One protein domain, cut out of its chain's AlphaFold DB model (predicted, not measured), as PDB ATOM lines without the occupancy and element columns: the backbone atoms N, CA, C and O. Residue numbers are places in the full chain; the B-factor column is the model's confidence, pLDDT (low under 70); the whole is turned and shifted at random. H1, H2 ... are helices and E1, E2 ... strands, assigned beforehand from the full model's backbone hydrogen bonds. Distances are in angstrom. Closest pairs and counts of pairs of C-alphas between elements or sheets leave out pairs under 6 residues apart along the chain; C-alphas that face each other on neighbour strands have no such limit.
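AT A GLANCE: This is residues 2 to 159 of the 262 residues of an uncharacterized protein of ANME-2 cluster archaeon (UniProt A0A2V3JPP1). This model of little regular structure has parallel E1 and E2 with H2 at one end, the antiparallel hairpin E3 and E4 in the middle with H3 beside it, and loops with H4 at the other end. Its 158 printed residues run H1 E1 H2 E2 E3 E4 H3 H4, mixed in class, with 57 in named elements. It is compact, radius of gyration of the C-alphas 17.6 A, spanning 52 by 38 by 34 A.

HOW THE PARTS SIT: H1, residues 2 to 6, is near H2, residues 24 to 39. E1, residues 12 to 16, H2 and E2, residues 43 to 47, form a strand-helix-strand unit, parallel strands joined through a helix, its crossover right-handed; N 13 and O 43 are 2.8 A apart. The closest C-alphas of H2 and E2, Val 38 and Val 44, are 6.9 A apart. E3, residues 60 to 65, and E4, residues 68 to 74, form a hairpin; N 63 and O 71 are 2.8 A apart. The closest C-alphas of E3 and H3, residues 85 to 93, are those of Val 63 and Thr 87, 6.9 A. H4, residues 134 to 137, is apart from H3. Every O i to N i+4 pair is within hydrogen-bond range in H1, H2 and H3; H4 is too short for one.

IN THESE COORDINATES: H1 begins at C-alpha 2 (-62.875, 39.602, 223.513); H4 ends at C-alpha 137 (-77.349, 79.882, 223.695). H2 is 22.9 A long from first to last C-alpha, E4 18.0 A.

THE WHOLE: The printed part has no cut. Links E2 to E3 and H3 to H4 are long. pLDDT is under 70 at residues 98 to 100, 113 to 120 and 146 to 155.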
ATOM      1  N   MET A   2     -61.892  40.061 224.511       80.12
ATOM      2  CA  MET A   2     -62.875  39.602 223.513       80.12
ATOM      3  C   MET A   2     -62.954  38.071 223.377       80.12
ATOM      4  O   MET A   2     -64.034  37.513 223.499       80.12
ATOM      5  N   VAL A   3     -61.814  37.381 223.253       81.12
ATOM      6  CA  VAL A   3     -61.774  35.906 223.163       81.12
ATOM      7  C   VAL A   3     -62.485  35.232 224.342       81.12
ATOM      8  O   VAL A   3     -63.279  34.324 224.136       81.12
ATOM      9  N   MET A   4     -62.267  35.709 225.571       83.75
ATOM     10  CA  MET A   4     -62.914  35.142 226.760       83.75
ATOM     11  C   MET A   4     -64.432  35.365 226.756       83.75
ATOM     12  O   MET A   4     -65.167  34.504 227.225       83.75
ATOM     13  N   ALA A   5     -64.898  36.492 226.211       83.50
ATOM     14  CA  ALA A   5     -66.324  36.782 226.069       83.50
ATOM     15  C   ALA A   5     -66.993  35.916 224.988       83.50
ATOM     16  O   ALA A   5     -68.157  35.557 225.124       83.50
ATOM     17  N   LEU A   6     -66.266  35.546 223.929       88.25
ATOM     18  CA  LEU A   6     -66.804  34.704 222.855       88.25
ATOM     19  C   LEU A   6     -66.995  33.242 223.282       88.25
ATOM     20  O   LEU A   6     -67.903  32.587 222.779       88.25
ATOM     21  N   ILE A   7     -66.206  32.744 224.244       91.31
ATOM     22  CA  ILE A   7     -66.327  31.369 224.770       91.31
ATOM     23  C   ILE A   7     -67.722  31.100 225.353       91.31
ATOM     24  O   ILE A   7     -68.212  29.977 225.278       91.31
ATOM     25  N   THR A   8     -68.374  32.112 225.932       89.81
ATOM     26  CA  THR A   8     -69.695  31.957 226.560       89.81
ATOM     27  C   THR A   8     -70.862  32.022 225.573       89.81
ATOM     28  O   THR A   8     -72.005  32.010 226.016       89.81
ATOM     29  N   ASP A   9     -70.586  32.151 224.273       91.44
ATOM     30  CA  ASP A   9     -71.571  32.282 223.191       91.44
ATOM     31  C   ASP A   9     -72.735  33.254 223.499       91.44
ATOM     32  O   ASP A   9     -73.908  32.875 223.494       91.44
ATOM     33  N   PRO A  10     -72.448  34.527 223.842       93.62
ATOM     34  CA  PRO A  10     -73.490  35.440 224.283       93.62
ATOM     35  C   PRO A  10     -74.352  35.913 223.103       93.62
ATOM     36  O   PRO A  10     -73.840  36.198 222.022       93.62
ATOM     37  N   GLY A  11     -75.655  36.101 223.336       94.31
ATOM     38  CA  GLY A  11     -76.553  36.726 222.351       94.31
ATOM     39  C   GLY A  11     -76.316  38.233 222.154       94.31
ATOM     40  O   GLY A  11     -76.775  38.806 221.167       94.31
ATOM     41  N   ILE A  12     -75.596  38.878 223.082       95.62
ATOM     42  CA  ILE A  12     -75.190  40.284 223.006       95.62
ATOM     43  C   ILE A  12     -73.719  40.449 223.392       95.62
ATOM     44  O   ILE A  12     -73.280  39.959 224.432       95.62
ATOM     45  N   LEU A  13     -72.971  41.182 222.576       94.56
ATOM     46  CA  LEU A  13     -71.571  41.505 222.798       94.56
ATOM     47  C   LEU A  13     -71.421  43.014 223.000       94.56
ATOM     48  O   LEU A  13     -71.792  43.801 222.133       94.56
ATOM     49  N   VAL A  14     -70.872  43.415 224.148       94.88
ATOM     50  CA  VAL A  14     -70.533  44.814 224.439       94.88
ATOM     51  C   VAL A  14     -69.017  44.941 224.455       94.88
ATOM     52  O   VAL A  14     -68.351  44.333 225.294       94.88
ATOM     53  N   LEU A  15     -68.476  45.701 223.507       93.62
ATOM     54  CA  LEU A  15     -67.044  45.891 223.309       93.62
ATOM     55  C   LEU A  15     -66.667  47.328 223.647       93.62
ATOM     56  O   LEU A  15     -67.142  48.258 223.003       93.62
ATOM     57  N   ASP A  16     -65.800  47.501 224.638       93.62
ATOM     58  CA  ASP A  16     -65.223  48.798 224.982       93.62
ATOM     59  C   ASP A  16     -63.778  48.844 224.485       93.62
ATOM     60  O   ASP A  16     -62.930  48.087 224.963       93.62
ATOM     61  N   GLU A  17     -63.532  49.664 223.465       92.75
ATOM     62  CA  GLU A  17     -62.236  49.845 222.803       92.75
ATOM     63  C   GLU A  17     -61.537  48.523 222.416       92.75
ATOM     64  O   GLU A  17     -60.413  48.250 222.856       92.75
ATOM     65  N   PRO A  18     -62.157  47.680 221.562       90.81
ATOM     66  CA  PRO A  18     -61.642  46.341 221.257       90.81
ATOM     67  C   PRO A  18     -60.303  46.339 220.504       90.81
ATOM     68  O   PRO A  18     -59.625  45.314 220.473       90.81
ATOM     69  N   VAL A  19     -59.922  47.475 219.912       90.69
ATOM     70  CA  VAL A  19     -58.708  47.653 219.100       90.69
ATOM     71  C   VAL A  19     -57.673  48.586 219.737       90.69
ATOM     72  O   VAL A  19     -56.778  49.096 219.056       90.69
ATOM     73  N   ALA A  20     -57.765  48.828 221.045       85.88
ATOM     74  CA  ALA A  20     -56.744  49.598 221.742       85.88
ATOM     75  C   ALA A  20     -55.378  48.889 221.659       85.88
ATOM     76  O   ALA A  20     -55.247  47.717 222.009       85.88
ATOM     77  N   SER A  21     -54.348  49.623 221.228       83.31
ATOM     78  CA  SER A  21     -52.949  49.163 221.211       83.31
ATOM     79  C   SER A  21     -52.649  47.951 220.310       83.31
ATOM     80  O   SER A  21     -51.677  47.241 220.563       83.31
ATOM     81  N   VAL A  22     -53.437  47.723 219.251       87.94
ATOM     82  CA  VAL A  22     -53.158  46.690 218.231       87.94
ATOM     83  C   VAL A  22     -52.773  47.301 216.878       87.94
ATOM     84  O   VAL A  22     -53.145  48.433 216.556       87.94
ATOM     85  N   ASP A  23     -52.011  46.551 216.083       90.19
ATOM     86  CA  ASP A  23     -51.571  46.949 214.745       90.19
ATOM     87  C   ASP A  23     -52.696  46.848 213.697       90.19
ATOM     88  O   ASP A  23     -53.749  46.258 213.935       90.19
ATOM     89  N   ALA A  24     -52.466  47.423 212.514       86.38
ATOM     90  CA  ALA A  24     -53.469  47.504 211.452       86.38
ATOM     91  C   ALA A  24     -53.961  46.134 210.944       86.38
ATOM     92  O   ALA A  24     -55.137  46.012 210.615       86.38
ATOM     93  N   ILE A  25     -53.106  45.105 210.909       90.50
ATOM     94  CA  ILE A  25     -53.494  43.763 210.445       90.50
ATOM     95  C   ILE A  25     -54.416  43.124 211.482       90.50
ATOM     96  O   ILE A  25     -55.483  42.611 211.142       90.50
ATOM     97  N   THR A  26     -54.042  43.227 212.758       91.94
ATOM     98  CA  THR A  26     -54.869  42.737 213.863       91.94
ATOM     99  C   THR A  26     -56.224  43.445 213.908       91.94
ATOM    100  O   THR A  26     -57.232  42.794 214.171       91.94
ATOM    101  N   LYS A  27     -56.294  44.750 213.598       92.06
ATOM    102  CA  LYS A  27     -57.579  45.464 213.475       92.06
ATOM    103  C   LYS A  27     -58.475  44.830 212.416       92.06
ATOM    104  O   LYS A  27     -59.616  44.512 212.730       92.06
ATOM    105  N   SER A  28     -57.974  44.608 211.202       92.12
ATOM    106  CA  SER A  28     -58.773  43.995 210.131       92.12
ATOM    107  C   SER A  28     -59.301  42.617 210.530       92.12
ATOM    108  O   SER A  28     -60.489  42.355 210.384       92.12
ATOM    109  N   TYR A  29     -58.456  41.783 211.141       93.88
ATOM    110  CA  TYR A  29     -58.878  40.475 211.641       93.88
ATOM    111  C   TYR A  29     -59.948  40.575 212.743       93.88
ATOM    112  O   TYR A  29     -60.927  39.835 212.746       93.88
ATOM    113  N   LEU A  30     -59.807  41.514 213.684       93.88
ATOM    114  CA  LEU A  30     -60.820  41.730 214.723       93.88
ATOM    115  C   LEU A  30     -62.154  42.211 214.136       93.88
ATOM    116  O   LEU A  30     -63.200  41.810 214.640       93.88
ATOM    117  N   ALA A  31     -62.132  43.032 213.081       94.75
ATOM    118  CA  ALA A  31     -63.348  43.424 212.370       94.75
ATOM    119  C   ALA A  31     -64.045  42.209 211.738       94.75
ATOM    120  O   ALA A  31     -65.256  42.073 211.891       94.75
ATOM    121  N   GLU A  32     -63.295  41.309 211.093       95.50
ATOM    122  CA  GLU A  32     -63.829  40.056 210.536       95.50
ATOM    123  C   GLU A  32     -64.510  39.213 211.620       95.50
ATOM    124  O   GLU A  32     -65.678  38.860 211.475       95.50
ATOM    125  N   VAL A  33     -63.843  38.996 212.759       94.50
ATOM    126  CA  VAL A  33     -64.414  38.234 213.884       94.50
ATOM    127  C   VAL A  33     -65.700  38.872 214.417       94.50
ATOM    128  O   VAL A  33     -66.640  38.160 214.772       94.50
ATOM    129  N   ILE A  34     -65.762  40.205 214.498       95.00
ATOM    130  CA  ILE A  34     -66.972  40.920 214.927       95.00
ATOM    131  C   ILE A  34     -68.103  40.716 213.913       95.00
ATOM    132  O   ILE A  34     -69.225  40.413 214.324       95.00
ATOM    133  N   ASN A  35     -67.813  40.835 212.618       95.44
ATOM    134  CA  ASN A  35     -68.794  40.623 211.554       95.44
ATOM    135  C   ASN A  35     -69.337  39.186 211.569       95.44
ATOM    136  O   ASN A  35     -70.549  39.000 211.517       95.44
ATOM    137  N   GLU A  36     -68.487  38.182 211.793       95.25
ATOM    138  CA  GLU A  36     -68.924  36.788 211.963       95.25
ATOM    139  C   GLU A  36     -69.903  36.611 213.138       95.25
ATOM    140  O   GLU A  36     -70.826  35.800 213.064       95.25
ATOM    141  N   GLN A  37     -69.740  37.368 214.234       94.75
ATOM    142  CA  GLN A  37     -70.696  37.318 215.348       94.75
ATOM    143  C   GLN A  37     -72.058  37.897 214.958       94.75
ATOM    144  O   GLN A  37     -73.089  37.367 215.377       94.75
ATOM    145  N   VAL A  38     -72.065  38.967 214.163       94.56
ATOM    146  CA  VAL A  38     -73.296  39.562 213.628       94.56
ATOM    147  C   VAL A  38     -73.981  38.587 212.668       94.56
ATOM    148  O   VAL A  38     -75.181  38.351 212.809       94.56
ATOM    149  N   ASP A  39     -73.222  37.949 211.774       95.38
ATOM    150  CA  ASP A  39     -73.721  36.926 210.844       95.38
ATOM    151  C   ASP A  39     -74.294  35.703 211.580       95.38
ATOM    152  O   ASP A  39     -75.282  35.107 211.147       95.38
ATOM    153  N   ALA A  40     -73.738  35.370 212.749       95.00
ATOM    154  CA  ALA A  40     -74.272  34.358 213.660       95.00
ATOM    155  C   ALA A  40     -75.535  34.808 214.431       95.00
ATOM    156  O   ALA A  40     -76.034  34.070 215.283       95.00
ATOM    157  N   GLY A  41     -76.068  36.001 214.155       95.31
ATOM    158  CA  GLY A  41     -77.305  36.525 214.737       95.31
ATOM    159  C   GLY A  41     -77.138  37.217 216.092       95.31
ATOM    160  O   GLY A  41     -78.133  37.425 216.794       95.31
ATOM    161  N   LYS A  42     -75.911  37.574 216.490       95.38
ATOM    162  CA  LYS A  42     -75.645  38.256 217.767       95.38
ATOM    163  C   LYS A  42     -75.788  39.767 217.625       95.38
ATOM    164  O   LYS A  42     -75.427  40.359 216.611       95.38
ATOM    165  N   ALA A  43     -76.260  40.417 218.685       95.31
ATOM    166  CA  ALA A  43     -76.253  41.873 218.765       95.31
ATOM    167  C   ALA A  43     -74.877  42.369 219.236       95.31
ATOM    168  O   ALA A  43     -74.394  41.929 220.278       95.31
ATOM    169  N   VAL A  44     -74.267  43.317 218.524       94.94
ATOM    170  CA  VAL A  44     -72.979  43.911 218.914       94.94
ATOM    171  C   VAL A  44     -73.148  45.404 219.196       94.94
ATOM    172  O   VAL A  44     -73.649  46.157 218.363       94.94
ATOM    173  N   LEU A  45     -72.721  45.840 220.381       95.31
ATOM    174  CA  LEU A  45     -72.539  47.243 220.744       95.31
ATOM    175  C   LEU A  45     -71.050  47.485 220.956       95.31
ATOM    176  O   LEU A  45     -70.438  46.862 221.822       95.31
ATOM    177  N   MET A  46     -70.480  48.419 220.207       94.50
ATOM    178  CA  MET A  46     -69.067  48.759 220.313       94.50
ATOM    179  C   MET A  46     -68.886  50.243 220.616       94.50
ATOM    180  O   MET A  46     -69.414  51.098 219.903       94.50
ATOM    181  N   ALA A  47     -68.104  50.541 221.648       95.06
ATOM    182  CA  ALA A  47     -67.547  51.861 221.889       95.06
ATOM    183  C   ALA A  47     -66.122  51.901 221.332       95.06
ATOM    184  O   ALA A  47     -65.295  51.049 221.661       95.06
ATOM    185  N   THR A  48     -65.837  52.876 220.468       93.94
ATOM    186  CA  THR A  48     -64.468  53.145 220.033       93.94
ATOM    187  C   THR A  48     -64.240  54.612 219.690       93.94
ATOM    188  O   THR A  48     -65.137  55.293 219.190       93.94
ATOM    189  N   HIS A  49     -63.024  55.096 219.930       92.94
ATOM    190  CA  HIS A  49     -62.530  56.373 219.413       92.94
ATOM    191  C   HIS A  49     -61.760  56.235 218.090       92.94
ATOM    192  O   HIS A  49     -61.334  57.247 217.525       92.94
ATOM    193  N   ASP A  50     -61.564  55.014 217.581       91.81
ATOM    194  CA  ASP A  50     -60.922  54.772 216.291       91.81
ATOM    195  C   ASP A  50     -61.938  54.913 215.145       91.81
ATOM    196  O   ASP A  50     -62.710  54.003 214.833       91.81
ATOM    197  N   LEU A  51     -61.919  56.079 214.490       91.81
ATOM    198  CA  LEU A  51     -62.826  56.395 213.382       91.81
ATOM    199  C   LEU A  51     -62.523  55.603 212.103       91.81
ATOM    200  O   LEU A  51     -63.364  55.576 211.209       91.81
ATOM    201  N   SER A  52     -61.339  54.993 211.989       89.31
ATOM    202  CA  SER A  52     -61.001  54.116 210.860       89.31
ATOM    203  C   SER A  52     -61.482  52.685 211.076       89.31
ATOM    204  O   SER A  52     -61.800  52.001 210.111       89.31
ATOM    205  N   PHE A  53     -61.584  52.251 212.332       91.88
ATOM    206  CA  PHE A  53     -62.060  50.918 212.680       91.88
ATOM    207  C   PHE A  53     -63.587  50.818 212.697       91.88
ATOM    208  O   PHE A  53     -64.136  49.826 212.220       91.88
ATOM    209  N   ALA A  54     -64.284  51.842 213.208       93.00
ATOM    210  CA  ALA A  54     -65.742  51.803 213.344       93.00
ATOM    211  C   ALA A  54     -66.476  51.428 212.034       93.00
ATOM    212  O   ALA A  54     -67.326  50.536 212.086       93.00
ATOM    213  N   PRO A  55     -66.139  51.990 210.851       91.81
ATOM    214  CA  PRO A  55     -66.809  51.633 209.597       91.81
ATOM    215  C   PRO A  55     -66.556  50.205 209.092       91.81
ATOM    216  O   PRO A  55     -67.285  49.761 208.212       91.81
ATOM    217  N   LEU A  56     -65.561  49.480 209.619       91.81
ATOM    218  CA  LEU A  56     -65.223  48.124 209.161       91.81
ATOM    219  C   LEU A  56     -66.168  47.039 209.699       91.81
ATOM    220  O   LEU A  56     -66.230  45.948 209.138       91.81
ATOM    221  N   CYS A  57     -66.860  47.308 210.807       91.50
ATOM    222  CA  CYS A  57     -67.653  46.298 211.518       91.50
ATOM    223  C   CYS A  57     -68.930  46.855 212.167       91.50
ATOM    224  O   CYS A  57     -69.438  46.303 213.143       91.50
ATOM    225  N   SER A  58     -69.446  47.981 211.664       93.50
ATOM    226  CA  SER A  58     -70.714  48.541 212.134       93.50
ATOM    227  C   SER A  58     -71.575  49.047 210.982       93.50
ATOM    228  O   SER A  58     -71.076  49.674 210.051       93.50
ATOM    229  N   ASP A  59     -72.888  48.843 211.087       91.19
ATOM    230  CA  ASP A  59     -73.859  49.396 210.132       91.19
ATOM    231  C   ASP A  59     -74.135  50.887 210.383       91.19
ATOM    232  O   ASP A  59     -74.403  51.663 209.458       91.19
ATOM    233  N   ARG A  60     -74.084  51.300 211.658       91.19
ATOM    234  CA  ARG A  60     -74.331  52.678 212.098       91.19
ATOM    235  C   ARG A  60     -73.337  53.138 213.157       91.19
ATOM    236  O   ARG A  60     -72.883  52.350 213.984       91.19
ATOM    237  N   CYS A  61     -73.137  54.448 213.203       94.19
ATOM    238  CA  CYS A  61     -72.359  55.138 214.220       94.19
ATOM    239  C   CYS A  61     -73.239  56.124 214.996       94.19
ATOM    240  O   CYS A  61     -74.005  56.887 214.410       94.19
ATOM    241  N   GLU A  62     -73.082  56.142 216.318       95.56
ATOM    242  CA  GLU A  62     -73.671  57.146 217.206       95.56
ATOM    243  C   GLU A  62     -72.536  58.003 217.780       95.56
ATOM    244  O   GLU A  62     -71.691  57.524 218.537       95.56
ATOM    245  N   VAL A  63     -72.490  59.282 217.418       96.19
ATOM    246  CA  VAL A  63     -71.433  60.204 217.840       96.19
ATOM    247  C   VAL A  63     -71.834  60.863 219.152       96.19
ATOM    248  O   VAL A  63     -72.610  61.826 219.198       96.19
ATOM    249  N   LEU A  64     -71.281  60.333 220.238       94.44
ATOM    250  CA  LEU A  64     -71.504  60.825 221.588       94.44
ATOM    251  C   LEU A  64     -70.629  62.050 221.887       94.44
ATOM    252  O   LEU A  64     -69.425  62.060 221.641       94.44
ATOM    253  N   TYR A  65     -71.225  63.078 222.485       92.75
ATOM    254  CA  TYR A  65     -70.501  64.205 223.061       92.75
ATOM    255  C   TYR A  65     -71.066  64.533 224.440       92.75
ATOM    256  O   TYR A  65     -72.203  64.997 224.567       92.75
ATOM    257  N   PHE A  66     -70.253  64.329 225.480       87.19
ATOM    258  CA  PHE A  66     -70.706  64.392 226.874       87.19
ATOM    259  C   PHE A  66     -71.906  63.463 227.095       87.19
ATOM    260  O   PHE A  66     -71.808  62.262 226.887       87.19
ATOM    261  N   GLU A  67     -73.045  64.013 227.506       85.44
ATOM    262  CA  GLU A  67     -74.238  63.262 227.902       85.44
ATOM    263  C   GLU A  67     -75.263  63.186 226.760       85.44
ATOM    264  O   GLU A  67     -76.464  63.064 227.007       85.44
ATOM    265  N   SER A  68     -74.853  63.412 225.510       88.56
ATOM    266  CA  SER A  68     -75.793  63.517 224.391       88.56
ATOM    267  C   SER A  68     -75.196  62.993 223.097       88.56
ATOM    268  O   SER A  68     -74.087  63.363 222.716       88.56
ATOM    269  N   ILE A  69     -75.961  62.152 222.405       93.94
ATOM    270  CA  ILE A  69     -75.664  61.783 221.026       93.94
ATOM    271  C   ILE A  69     -75.960  63.006 220.166       93.94
ATOM    272  O   ILE A  69     -77.082  63.519 220.174       93.94
ATOM    273  N   LEU A  70     -74.944  63.503 219.466       95.19
ATOM    274  CA  LEU A  70     -75.093  64.666 218.595       95.19
ATOM    275  C   LEU A  70     -75.377  64.284 217.148       95.19
ATOM    276  O   LEU A  70     -75.888  65.109 216.387       95.19
ATOM    277  N   GLU A  71     -75.057  63.053 216.773       95.62
ATOM    278  CA  GLU A  71     -75.260  62.551 215.426       95.62
ATOM    279  C   GLU A  71     -75.425  61.034 215.436       95.62
ATOM    280  O   GLU A  71     -74.671  60.338 216.105       95.62
ATOM    281  N   SER A  72     -76.396  60.551 214.675       94.31
ATOM    282  CA  SER A  72     -76.562  59.155 214.285       94.31
ATOM    283  C   SER A  72     -76.463  59.116 212.770       94.31
ATOM    284  O   SER A  72     -77.119  59.924 212.104       94.31
ATOM    285  N   LEU A  73     -75.647  58.227 212.220       93.00
ATOM    286  CA  LEU A  73     -75.431  58.121 210.780       93.00
ATOM    287  C   LEU A  73     -75.014  56.703 210.372       93.00
ATOM    288  O   LEU A  73     -74.451  55.979 211.198       93.00
ATOM    289  N   PRO A  74     -75.263  56.291 209.114       91.94
ATOM    290  CA  PRO A  74     -74.658  55.083 208.564       91.94
ATOM    291  C   PRO A  74     -73.133  55.151 208.678       91.94
ATOM    292  O   PRO A  74     -72.542  56.198 208.404       91.94
ATOM    293  N   SER A  75     -72.479  54.053 209.055       92.00
ATOM    294  CA  SER A  75     -71.044  54.096 209.375       92.00
ATOM    295  C   SER A  75     -70.161  54.480 208.189       92.00
ATOM    296  O   SER A  75     -69.150  55.151 208.372       92.00
ATOM    297  N   HIS A  76     -70.569  54.137 206.965       89.25
ATOM    298  CA  HIS A  76     -69.861  54.535 205.746       89.25
ATOM    299  C   HIS A  76     -69.899  56.054 205.489       89.25
ATOM    300  O   HIS A  76     -69.018  56.580 204.820       89.25
ATOM    301  N   GLU A  77     -70.876  56.788 206.037       91.50
ATOM    302  CA  GLU A  77     -70.942  58.252 205.917       91.50
ATOM    303  C   GLU A  77     -70.077  58.966 206.969       91.50
ATOM    304  O   GLU A  77     -69.827  60.165 206.836       91.50
ATOM    305  N   LEU A  78     -69.588  58.257 208.000       92.31
ATOM    306  CA  LEU A  78     -68.886  58.850 209.145       92.31
ATOM    307  C   LEU A  78     -67.706  59.732 208.736       92.31
ATOM    308  O   LEU A  78     -67.524  60.820 209.284       92.31
ATOM    309  N   LEU A  79     -66.900  59.247 207.792       90.69
ATOM    310  CA  LEU A  79     -65.668  59.908 207.376       90.69
ATOM    311  C   LEU A  79     -65.886  60.923 206.252       90.69
ATOM    312  O   LEU A  79     -65.189  61.938 206.218       90.69
ATOM    313  N   ASP A  80     -66.839  60.666 205.358       88.81
ATOM    314  CA  ASP A  80     -66.979  61.428 204.114       88.81
ATOM    315  C   ASP A  80     -68.137  62.436 204.145       88.81
ATOM    316  O   ASP A  80     -68.029  63.505 203.547       88.81
ATOM    317  N   ALA A  81     -69.213  62.155 204.885       90.12
ATOM    318  CA  ALA A  81     -70.390  63.021 204.974       90.12
ATOM    319  C   ALA A  81     -70.856  63.302 206.423       90.12
ATOM    320  O   ALA A  81     -72.058  63.235 206.702       90.12
ATOM    321  N   PRO A  82     -69.957  63.680 207.359       92.62
ATOM    322  CA  PRO A  82     -70.370  64.054 208.708       92.62
ATOM    323  C   PRO A  82     -71.239  65.318 208.671       92.62
ATOM    324  O   PRO A  82     -70.858  66.325 208.072       92.62
ATOM    325  N   ARG A  83     -72.384  65.311 209.357       92.94
ATOM    326  CA  ARG A  83     -73.366  66.410 209.368       92.94
ATOM    327  C   ARG A  83     -73.229  67.305 210.585       92.94
ATOM    328  O   ARG A  83     -73.593  68.481 210.517       92.94
ATOM    329  N   HIS A  84     -72.753  66.796 211.717       95.81
ATOM    330  CA  HIS A  84     -72.558  67.616 212.905       95.81
ATOM    331  C   HIS A  84     -71.163  68.272 212.888       95.81
ATOM    332  O   HIS A  84     -70.157  67.604 212.631       95.81
ATOM    333  N   PRO A  85     -71.035  69.569 213.244       95.31
ATOM    334  CA  PRO A  85     -69.734  70.241 213.326       95.31
ATOM    335  C   PRO A  85     -68.717  69.550 214.238       95.31
ATOM    336  O   PRO A  85     -67.520  69.647 213.986       95.31
ATOM    337  N   TYR A  86     -69.185  68.860 215.284       95.56
ATOM    338  CA  TYR A  86     -68.332  68.037 216.147       95.56
ATOM    339  C   TYR A  86     -67.768  66.830 215.399       95.56
ATOM    340  O   TYR A  86     -66.555  66.671 215.379       95.56
ATOM    341  N   THR A  87     -68.611  66.036 214.736       95.44
ATOM    342  CA  THR A  87     -68.192  64.853 213.973       95.44
ATOM    343  C   THR A  87     -67.208  65.226 212.875       95.44
ATOM    344  O   THR A  87     -66.135  64.639 212.781       95.44
ATOM    345  N   ARG A  88     -67.477  66.300 212.118       94.00
ATOM    346  CA  ARG A  88     -66.514  66.784 211.119       94.00
ATOM    347  C   ARG A  88     -65.199  67.236 211.757       94.00
ATOM    348  O   ARG A  88     -64.136  67.037 211.177       94.00
ATOM    349  N   ALA A  89     -65.246  67.853 212.938       93.06
ATOM    350  CA  ALA A  89     -64.033  68.221 213.658       93.06
ATOM    351  C   ALA A  89     -63.258  66.981 214.146       93.06
ATOM    352  O   ALA A  89     -62.040  66.971 214.007       93.06
ATOM    353  N   LEU A  90     -63.938  65.930 214.624       93.56
ATOM    354  CA  LEU A  90     -63.319  64.642 214.968       93.56
ATOM    355  C   LEU A  90     -62.608  64.030 213.761       93.56
ATOM    356  O   LEU A  90     -61.419  63.740 213.841       93.56
ATOM    357  N   VAL A  91     -63.296  63.930 212.620       92.25
ATOM    358  CA  VAL A  91     -62.715  63.412 211.373       92.25
ATOM    359  C   VAL A  91     -61.484  64.218 210.962       92.25
ATOM    360  O   VAL A  91     -60.478  63.639 210.563       92.25
ATOM    361  N   ARG A  92     -61.514  65.552 211.074       89.38
ATOM    362  CA  ARG A  92     -60.364  66.421 210.754       89.38
ATOM    363  C   ARG A  92     -59.206  66.315 211.746       89.38
ATOM    364  O   ARG A  92     -58.068  66.545 211.348       89.38
ATOM    365  N   SER A  93     -59.484  65.984 213.003       90.12
ATOM    366  CA  SER A  93     -58.465  65.725 214.027       90.12
ATOM    367  C   SER A  93     -57.872  64.318 213.923       90.12
ATOM    368  O   SER A  93     -56.792  64.082 214.458       90.12
ATOM    369  N   PHE A  94     -58.570  63.388 213.270       88.31
ATOM    370  CA  PHE A  94     -58.170  61.989 213.192       88.31
ATOM    371  C   PHE A  94     -57.146  61.754 212.065       88.31
ATOM    372  O   PHE A  94     -57.431  62.089 210.903       88.31
ATOM    373  N   PRO A  95     -55.968  61.181 212.377       83.12
ATOM    374  CA  PRO A  95     -54.968  60.824 211.380       83.12
ATOM    375  C   PRO A  95     -55.448  59.638 210.545       83.12
ATOM    376  O   PRO A  95     -55.905  58.634 211.079       83.12
ATOM    377  N   MET A  96     -55.330  59.742 209.224       75.25
ATOM    378  CA  MET A  96     -55.658  58.656 208.299       75.25
ATOM    379  C   MET A  96     -54.415  58.306 207.492       75.25
ATOM    380  O   MET A  96     -53.757  59.200 206.968       75.25
ATOM    381  N   MET A  97     -54.113  57.012 207.371       70.25
ATOM    382  CA  MET A  97     -52.965  56.529 206.590       70.25
ATOM    383  C   MET A  97     -53.124  56.811 205.088       70.25
ATOM    384  O   MET A  97     -52.140  57.006 204.386       70.25
ATOM    385  N   GLU A  98     -54.364  56.880 204.602       65.44
ATOM    386  CA  GLU A  98     -54.691  57.029 203.178       65.44
ATOM    387  C   GLU A  98     -54.708  58.485 202.694       65.44
ATOM    388  O   GLU A  98     -54.652  58.745 201.493       65.44
ATOM    389  N   ARG A  99     -54.812  59.456 203.612       63.50
ATOM    390  CA  ARG A  99     -54.973  60.877 203.271       63.50
ATOM    391  C   ARG A  99     -54.018  61.735 204.090       63.50
ATOM    392  O   ARG A  99     -54.246  61.964 205.277       63.50
ATOM    393  N   VAL A 100     -52.988  62.271 203.431       67.62
ATOM    394  CA  VAL A 100     -52.150  63.334 204.000       67.62
ATOM    395  C   VAL A 100     -52.995  64.602 204.071       67.62
ATOM    396  O   VAL A 100     -53.354  65.185 203.050       67.62
ATOM    397  N   LYS A 101     -53.348  65.006 205.288       73.25
ATOM    398  CA  LYS A 101     -54.044  66.261 205.570       73.25
ATOM    399  C   LYS A 101     -53.458  66.879 206.828       73.25
ATOM    400  O   LYS A 101     -53.091  66.154 207.754       73.25
ATOM    401  N   ASP A 102     -53.436  68.204 206.885       75.88
ATOM    402  CA  ASP A 102     -53.155  68.892 208.138       75.88
ATOM    403  C   ASP A 102     -54.251  68.550 209.148       75.88
ATOM    404  O   ASP A 102     -55.452  68.685 208.880       75.88
ATOM    405  N   LEU A 103     -53.833  68.076 210.320       83.44
ATOM    406  CA  LEU A 103     -54.759  67.767 211.395       83.44
ATOM    407  C   LEU A 103     -55.269  69.069 212.001       83.44
ATOM    408  O   LEU A 103     -54.499  69.910 212.467       83.44
ATOM    409  N   ALA A 104     -56.589  69.213 212.037       83.50
ATOM    410  CA  ALA A 104     -57.237  70.340 212.689       83.50
ATOM    411  C   ALA A 104     -57.931  69.855 213.959       83.50
ATOM    412  O   ALA A 104     -58.897  69.091 213.898       83.50
ATOM    413  N   GLY A 105     -57.439  70.319 215.107       85.06
ATOM    414  CA  GLY A 105     -58.022  70.026 216.411       85.06
ATOM    415  C   GLY A 105     -59.450  70.563 216.560       85.06
ATOM    416  O   GLY A 105     -59.827  71.587 215.983       85.06
ATOM    417  N   VAL A 106     -60.250  69.907 217.400       89.06
ATOM    418  CA  VAL A 106     -61.573  70.414 217.784       89.06
ATOM    419  C   VAL A 106     -61.409  71.686 218.629       89.06
ATOM    420  O   VAL A 106     -60.882  71.636 219.740       89.06
ATOM    421  N   ARG A 107     -61.905  72.822 218.123       86.62
ATOM    422  CA  ARG A 107     -61.770  74.158 218.737       86.62
ATOM    423  C   ARG A 107     -62.114  74.172 220.228       86.62
ATOM    424  O   ARG A 107     -63.146  73.642 220.623       86.62
ATOM    425  N   GLY A 108     -61.324  74.891 221.024       87.12
ATOM    426  CA  GLY A 108     -61.617  75.150 222.437       87.12
ATOM    427  C   GLY A 108     -61.521  73.908 223.325       87.12
ATOM    428  O   GLY A 108     -61.195  72.813 222.871       87.12
ATOM    429  N   VAL A 109     -61.824  74.091 224.607       83.81
ATOM    430  CA  VAL A 109     -61.735  73.034 225.623       83.81
ATOM    431  C   VAL A 109     -63.105  72.356 225.774       83.81
ATOM    432  O   VAL A 109     -64.127  73.049 225.718       83.81
ATOM    433  N   PRO A 110     -63.174  71.018 225.920       82.69
ATOM    434  CA  PRO A 110     -64.402  70.349 226.337       82.69
ATOM    435  C   PRO A 110     -64.984  70.990 227.616       82.69
ATOM    436  O   PRO A 110     -64.210  71.360 228.500       82.69
ATOM    437  N   PRO A 111     -66.316  71.127 227.744       77.94
ATOM    438  CA  PRO A 111     -66.951  71.499 229.008       77.94
ATOM    439  C   PRO A 111     -66.461  70.629 230.179       77.94
ATOM    440  O   PRO A 111     -66.108  69.475 229.991       77.94
ATOM    441  N   SER A 112     -66.456  71.129 231.411       73.50
ATOM    442  CA  SER A 112     -66.313  70.243 232.572       73.50
ATOM    443  C   SER A 112     -67.689  69.718 232.987       73.50
ATOM    444  O   SER A 112     -68.690  70.430 232.883       73.50
ATOM    445  N   THR A 113     -67.760  68.481 233.484       63.78
ATOM    446  CA  THR A 113     -68.996  67.880 234.030       63.78
ATOM    447  C   THR A 113     -69.607  68.734 235.147       63.78
ATOM    448  O   THR A 113     -70.822  68.887 235.220       63.78
ATOM    449  N   LEU A 114     -68.764  69.392 235.948       60.56
ATOM    450  CA  LEU A 114     -69.161  70.332 237.005       60.56
ATOM    451  C   LEU A 114     -69.814  71.627 236.480       60.56
ATOM    452  O   LEU A 114     -70.497  72.318 237.231       60.56
ATOM    453  N   SER A 115     -69.636  71.970 235.200       57.00
ATOM    454  CA  SER A 115     -70.134  73.222 234.612       57.00
ATOM    455  C   SER A 115     -71.605  73.160 234.164       57.00
ATOM    456  O   SER A 115     -72.126  74.163 233.674       57.00
ATOM    457  N   ARG A 116     -72.292  72.016 234.305       61.69
ATOM    458  CA  ARG A 116     -73.683  71.808 233.843       61.69
ATOM    459  C   ARG A 116     -74.753  72.021 234.922       61.69
ATOM    460  O   ARG A 116     -75.818  71.415 234.886       61.69
ATOM    461  N   SER A 117     -74.509  72.938 235.851       51.16
ATOM    462  CA  SER A 117     -75.356  73.203 237.024       51.16
ATOM    463  C   SER A 117     -76.714  73.888 236.751       51.16
ATOM    464  O   SER A 117     -77.396  74.259 237.700       51.16
ATOM    465  N   SER A 118     -77.162  74.069 235.500       50.78
ATOM    466  CA  SER A 118     -78.396  74.830 235.210       50.78
ATOM    467  C   SER A 118     -79.127  74.431 233.916       50.78
ATOM    468  O   SER A 118     -79.287  75.229 232.998       50.78
ATOM    469  N   GLY A 119     -79.645  73.200 233.865       57.53
ATOM    470  CA  GLY A 119     -80.675  72.788 232.896       57.53
ATOM    471  C   GLY A 119     -80.244  72.735 231.418       57.53
ATOM    472  O   GLY A 119     -79.290  73.368 230.973       57.53
ATOM    473  N   ARG A 120     -80.978  71.964 230.605       65.88
ATOM    474  CA  ARG A 120     -80.744  71.832 229.154       65.88
ATOM    475  C   ARG A 120     -81.273  73.038 228.361       65.88
ATOM    476  O   ARG A 120     -82.051  72.913 227.420       65.88
ATOM    477  N   SER A 121     -80.896  74.244 228.769       75.75
ATOM    478  CA  SER A 121     -81.370  75.472 228.129       75.75
ATOM    479  C   SER A 121     -80.544  75.865 226.904       75.75
ATOM    480  O   SER A 121     -80.941  76.766 226.187       75.75
ATOM    481  N   SER A 122     -79.417  75.216 226.593       87.56
ATOM    482  CA  SER A 122     -78.565  75.624 225.467       87.56
ATOM    483  C   SER A 122     -77.889  74.449 224.763       87.56
ATOM    484  O   SER A 122     -77.826  73.340 225.283       87.56
ATOM    485  N   CYS A 123     -77.400  74.683 223.544       91.00
ATOM    486  CA  CYS A 123     -76.630  73.692 222.802       91.00
ATOM    487  C   CYS A 123     -75.291  73.421 223.499       91.00
ATOM    488  O   CYS A 123     -74.436  74.305 223.574       91.00
ATOM    489  N   ILE A 124     -75.080  72.173 223.917       90.12
ATOM    490  CA  ILE A 124     -73.875  71.739 224.631       90.12
ATOM    491  C   ILE A 124     -72.572  71.957 223.847       90.12
ATOM    492  O   ILE A 124     -71.539  72.281 224.427       90.12
ATOM    493  N   PHE A 125     -72.615  71.839 222.517       93.00
ATOM    494  CA  PHE A 125     -71.439  72.008 221.660       93.00
ATOM    495  C   PHE A 125     -71.175  73.473 221.271       93.00
ATOM    496  O   PHE A 125     -70.156  73.780 220.649       93.00
ATOM    497  N   ARG A 126     -72.056  74.416 221.642       92.56
ATOM    498  CA  ARG A 126     -71.946  75.841 221.273       92.56
ATOM    499  C   ARG A 126     -70.543  76.437 221.478       92.56
ATOM    500  O   ARG A 126     -70.093  77.095 220.544       92.56
ATOM    501  N   PRO A 127     -69.838  76.235 222.613       89.75
ATOM    502  CA  PRO A 127     -68.541  76.883 222.857       89.75
ATOM    503  C   PRO A 127     -67.453  76.511 221.838       89.75
ATOM    504  O   PRO A 127     -66.477  77.239 221.672       89.75
ATOM    505  N   ARG A 128     -67.625  75.375 221.155       92.69
ATOM    506  CA  ARG A 128     -66.660  74.784 220.220       92.69
ATOM    507  C   ARG A 128     -67.179  74.766 218.776       92.69
ATOM    508  O   ARG A 128     -66.447  74.406 217.859       92.69
ATOM    509  N   CYS A 129     -68.432  75.169 218.560       93.00
ATOM    510  CA  CYS A 129     -69.111  75.116 217.270       93.00
ATOM    511  C   CYS A 129     -68.682  76.267 216.346       93.00
ATOM    512  O   CYS A 129     -68.751  77.436 216.722       93.00
ATOM    513  N   THR A 130     -68.304  75.947 215.106       91.69
ATOM    514  CA  THR A 130     -67.905  76.935 214.085       91.69
ATOM    515  C   THR A 130     -69.073  77.732 213.511       91.69
ATOM    516  O   THR A 130     -68.850  78.792 212.947       91.69
ATOM    517  N   GLN A 131     -70.304  77.247 213.680       93.56
ATOM    518  CA  GLN A 131     -71.513  77.802 213.065       93.56
ATOM    519  C   GLN A 131     -72.596  78.179 214.089       93.56
ATOM    520  O   GLN A 131     -73.792  78.141 213.790       93.56
ATOM    521  N   SER A 132     -72.201  78.468 215.334       93.06
ATOM    522  CA  SER A 132     -73.155  78.805 216.396       93.06
ATOM    523  C   SER A 132     -73.899  80.115 216.103       93.06
ATOM    524  O   SER A 132     -73.299  81.086 215.648       93.06
ATOM    525  N   ILE A 133     -75.196  80.147 216.407       91.94
ATOM    526  CA  ILE A 133     -76.068  81.324 216.270       91.94
ATOM    527  C   ILE A 133     -76.654  81.710 217.633       91.94
ATOM    528  O   ILE A 133     -76.597  80.917 218.573       91.94
ATOM    529  N   GLY A 134     -77.259  82.898 217.745       89.94
ATOM    530  CA  GLY A 134     -77.813  83.404 219.013       89.94
ATOM    531  C   GLY A 134     -78.780  82.430 219.698       89.94
ATOM    532  O   GLY A 134     -78.672  82.186 220.894       89.94
ATOM    533  N   VAL A 135     -79.645  81.761 218.932       91.12
ATOM    534  CA  VAL A 135     -80.603  80.774 219.468       91.12
ATOM    535  C   VAL A 135     -79.909  79.572 220.129       91.12
ATOM    536  O   VAL A 135     -80.450  78.980 221.062       91.12
ATOM    537  N   CYS A 136     -78.685  79.219 219.715       91.88
ATOM    538  CA  CYS A 136     -77.942  78.105 220.311       91.88
ATOM    539  C   CYS A 136     -77.608  78.336 221.792       91.88
ATOM    540  O   CYS A 136     -77.363  77.360 222.496       91.88
ATOM    541  N   SER A 137     -77.577  79.585 222.274       90.06
ATOM    542  CA  SER A 137     -77.349  79.882 223.695       90.06
ATOM    543  C   SER A 137     -78.617  79.838 224.543       90.06
ATOM    544  O   SER A 137     -78.514  79.963 225.755       90.06
ATOM    545  N   GLN A 138     -79.787  79.713 223.914       88.50
ATOM    546  CA  GLN A 138     -81.089  79.879 224.565       88.50
ATOM    547  C   GLN A 138     -81.981  78.641 224.467       88.50
ATOM    548  O   GLN A 138     -82.961  78.548 225.203       88.50
ATOM    549  N   LYS A 139     -81.695  77.708 223.544       86.94
ATOM    550  CA  LYS A 139     -82.504  76.493 223.395       86.94
ATOM    551  C   LYS A 139     -81.705  75.294 222.880       86.94
ATOM    552  O   LYS A 139     -81.171  75.347 221.768       86.94
ATOM    553  N   GLU A 140     -81.748  74.170 223.593       86.81
ATOM    554  CA  GLU A 140     -81.122  72.904 223.176       86.81
ATOM    555  C   GLU A 140     -81.731  72.348 221.869       86.81
ATOM    556  O   GLU A 140     -82.958  72.227 221.779       86.81
ATOM    557  N   PRO A 141     -80.923  72.062 220.826       90.81
ATOM    558  CA  PRO A 141     -81.405  71.505 219.560       90.81
ATOM    559  C   PRO A 141     -82.168  70.189 219.741       90.81
ATOM    560  O   PRO A 141     -81.783  69.351 220.544       90.81
ATOM    561  N   GLY A 142     -83.233  70.010 218.956       89.06
ATOM    562  CA  GLY A 142     -83.873  68.704 218.796       89.06
ATOM    563  C   GLY A 142     -83.149  67.859 217.747       89.06
ATOM    564  O   GLY A 142     -82.294  68.371 217.019       89.06
ATOM    565  N   GLN A 143     -83.520  66.584 217.660       90.00
ATOM    566  CA  GLN A 143     -83.076  65.690 216.592       90.00
ATOM    567  C   GLN A 143     -83.719  66.102 215.262       90.00
ATOM    568  O   GLN A 143     -84.921  66.357 215.200       90.00
ATOM    569  N   VAL A 144     -82.909  66.175 214.206       87.69
ATOM    570  CA  VAL A 144     -83.351  66.438 212.833       87.69
ATOM    571  C   VAL A 144     -82.996  65.225 211.973       87.69
ATOM    572  O   VAL A 144     -81.821  65.013 211.653       87.69
ATOM    573  N   SER A 145     -84.002  64.421 211.629       84.50
ATOM    574  CA  SER A 145     -83.854  63.231 210.778       84.50
ATOM    575  C   SER A 145     -83.498  63.597 209.336       84.50
ATOM    576  O   SER A 145     -83.756  64.714 208.881       84.50
ATOM    577  N   ARG A 146     -82.867  62.665 208.612       68.50
ATOM    578  CA  ARG A 146     -82.498  62.843 207.197       68.50
ATOM    579  C   ARG A 146     -83.711  62.800 206.257       68.50
ATOM    580  O   ARG A 146     -83.675  63.433 205.206       68.50
ATOM    581  N   ARG A 147     -84.775  62.081 206.630       61.88
ATOM    582  CA  ARG A 147     -86.024  61.965 205.865       61.88
ATOM    583  C   ARG A 147     -87.254  62.187 206.750       61.88
ATOM    584  O   ARG A 147     -87.172  62.161 207.975       61.88
ATOM    585  N   ALA A 148     -88.375  62.501 206.102       50.69
ATOM    586  CA  ALA A 148     -89.647  62.837 206.745       50.69
ATOM    587  C   ALA A 148     -90.547  61.613 207.014       50.69
ATOM    588  O   ALA A 148     -91.605  61.768 207.618       50.69
ATOM    589  N   ASP A 149     -90.159  60.421 206.551       48.28
ATOM    590  CA  ASP A 149     -90.954  59.187 206.597       48.28
ATOM    591  C   ASP A 149     -90.890  58.448 207.945       48.28
ATOM    592  O   ASP A 149     -91.687  57.541 208.180       48.28
ATOM    593  N   GLY A 150     -90.036  58.883 208.877       43.50
ATOM    594  CA  GLY A 150     -90.161  58.556 210.301       43.50
ATOM    595  C   GLY A 150     -89.888  57.092 210.647       43.50
ATOM    596  O   GLY A 150     -90.258  56.637 211.735       43.50
ATOM    597  N   THR A 151     -89.233  56.344 209.759       46.66
ATOM    598  CA  THR A 151     -88.770  54.994 210.086       46.66
ATOM    599  C   THR A 151     -87.449  55.106 210.846       46.66
ATOM    600  O   THR A 151     -86.583  55.889 210.490       46.66
ATOM    601  N   ARG A 152     -87.254  54.333 211.922       45.56
ATOM    602  CA  ARG A 152     -86.068  54.419 212.813       45.56
ATOM    603  C   ARG A 152     -84.697  54.199 212.129       45.56
ATOM    604  O   ARG A 152     -83.682  54.235 212.818       45.56
ATOM    605  N   TRP A 153     -84.665  53.938 210.822       54.62
ATOM    606  CA  TRP A 153     -83.519  53.420 210.073       54.62
ATOM    607  C   TRP A 153     -83.200  54.226 208.793       54.62
ATOM    608  O   TRP A 153     -82.390  53.797 207.977       54.62
ATOM    609  N   ASP A 154     -83.794  55.411 208.620       56.88
ATOM    610  CA  ASP A 154     -83.769  56.234 207.397       56.88
ATOM    611  C   ASP A 154     -82.601  57.246 207.300       56.88
ATOM    612  O   ASP A 154     -82.777  58.427 206.994       56.88
ATOM    613  N   GLY A 155     -81.361  56.778 207.476       68.19
ATOM    614  CA  GLY A 155     -80.163  57.599 207.229       68.19
ATOM    615  C   GLY A 155     -79.768  58.531 208.381       68.19
ATOM    616  O   GLY A 155     -78.975  59.452 208.183       68.19
ATOM    617  N   GLY A 156     -80.297  58.276 209.579       86.12
ATOM    618  CA  GLY A 156     -79.831  58.880 210.822       86.12
ATOM    619  C   GLY A 156     -80.347  60.298 211.089       86.12
ATOM    620  O   GLY A 156     -81.148  60.876 210.344       86.12
ATOM    621  N   TYR A 157     -79.893  60.883 212.193       91.62
ATOM    622  CA  TYR A 157     -80.318  62.203 212.654       91.62
ATOM    623  C   TYR A 157     -79.134  63.036 213.130       91.62
ATOM    624  O   TYR A 157     -78.102  62.522 213.551       91.62
ATOM    625  N   VAL A 158     -79.310  64.355 213.122       94.25
ATOM    626  CA  VAL A 158     -78.336  65.294 213.679       94.25
ATOM    627  C   VAL A 158     -78.995  66.202 214.704       94.25
ATOM    628  O   VAL A 158     -80.095  66.715 214.501       94.25
ATOM    629  N   VAL A 159     -78.310  66.433 215.819       94.50
ATOM    630  CA  VAL A 159     -78.745  67.330 216.891       94.50
ATOM    631  C   VAL A 159     -78.077  68.686 216.680       94.50
ATOM    632  O   VAL A 159     -77.105  69.065 217.331       94.50
TER     633      VAL A 159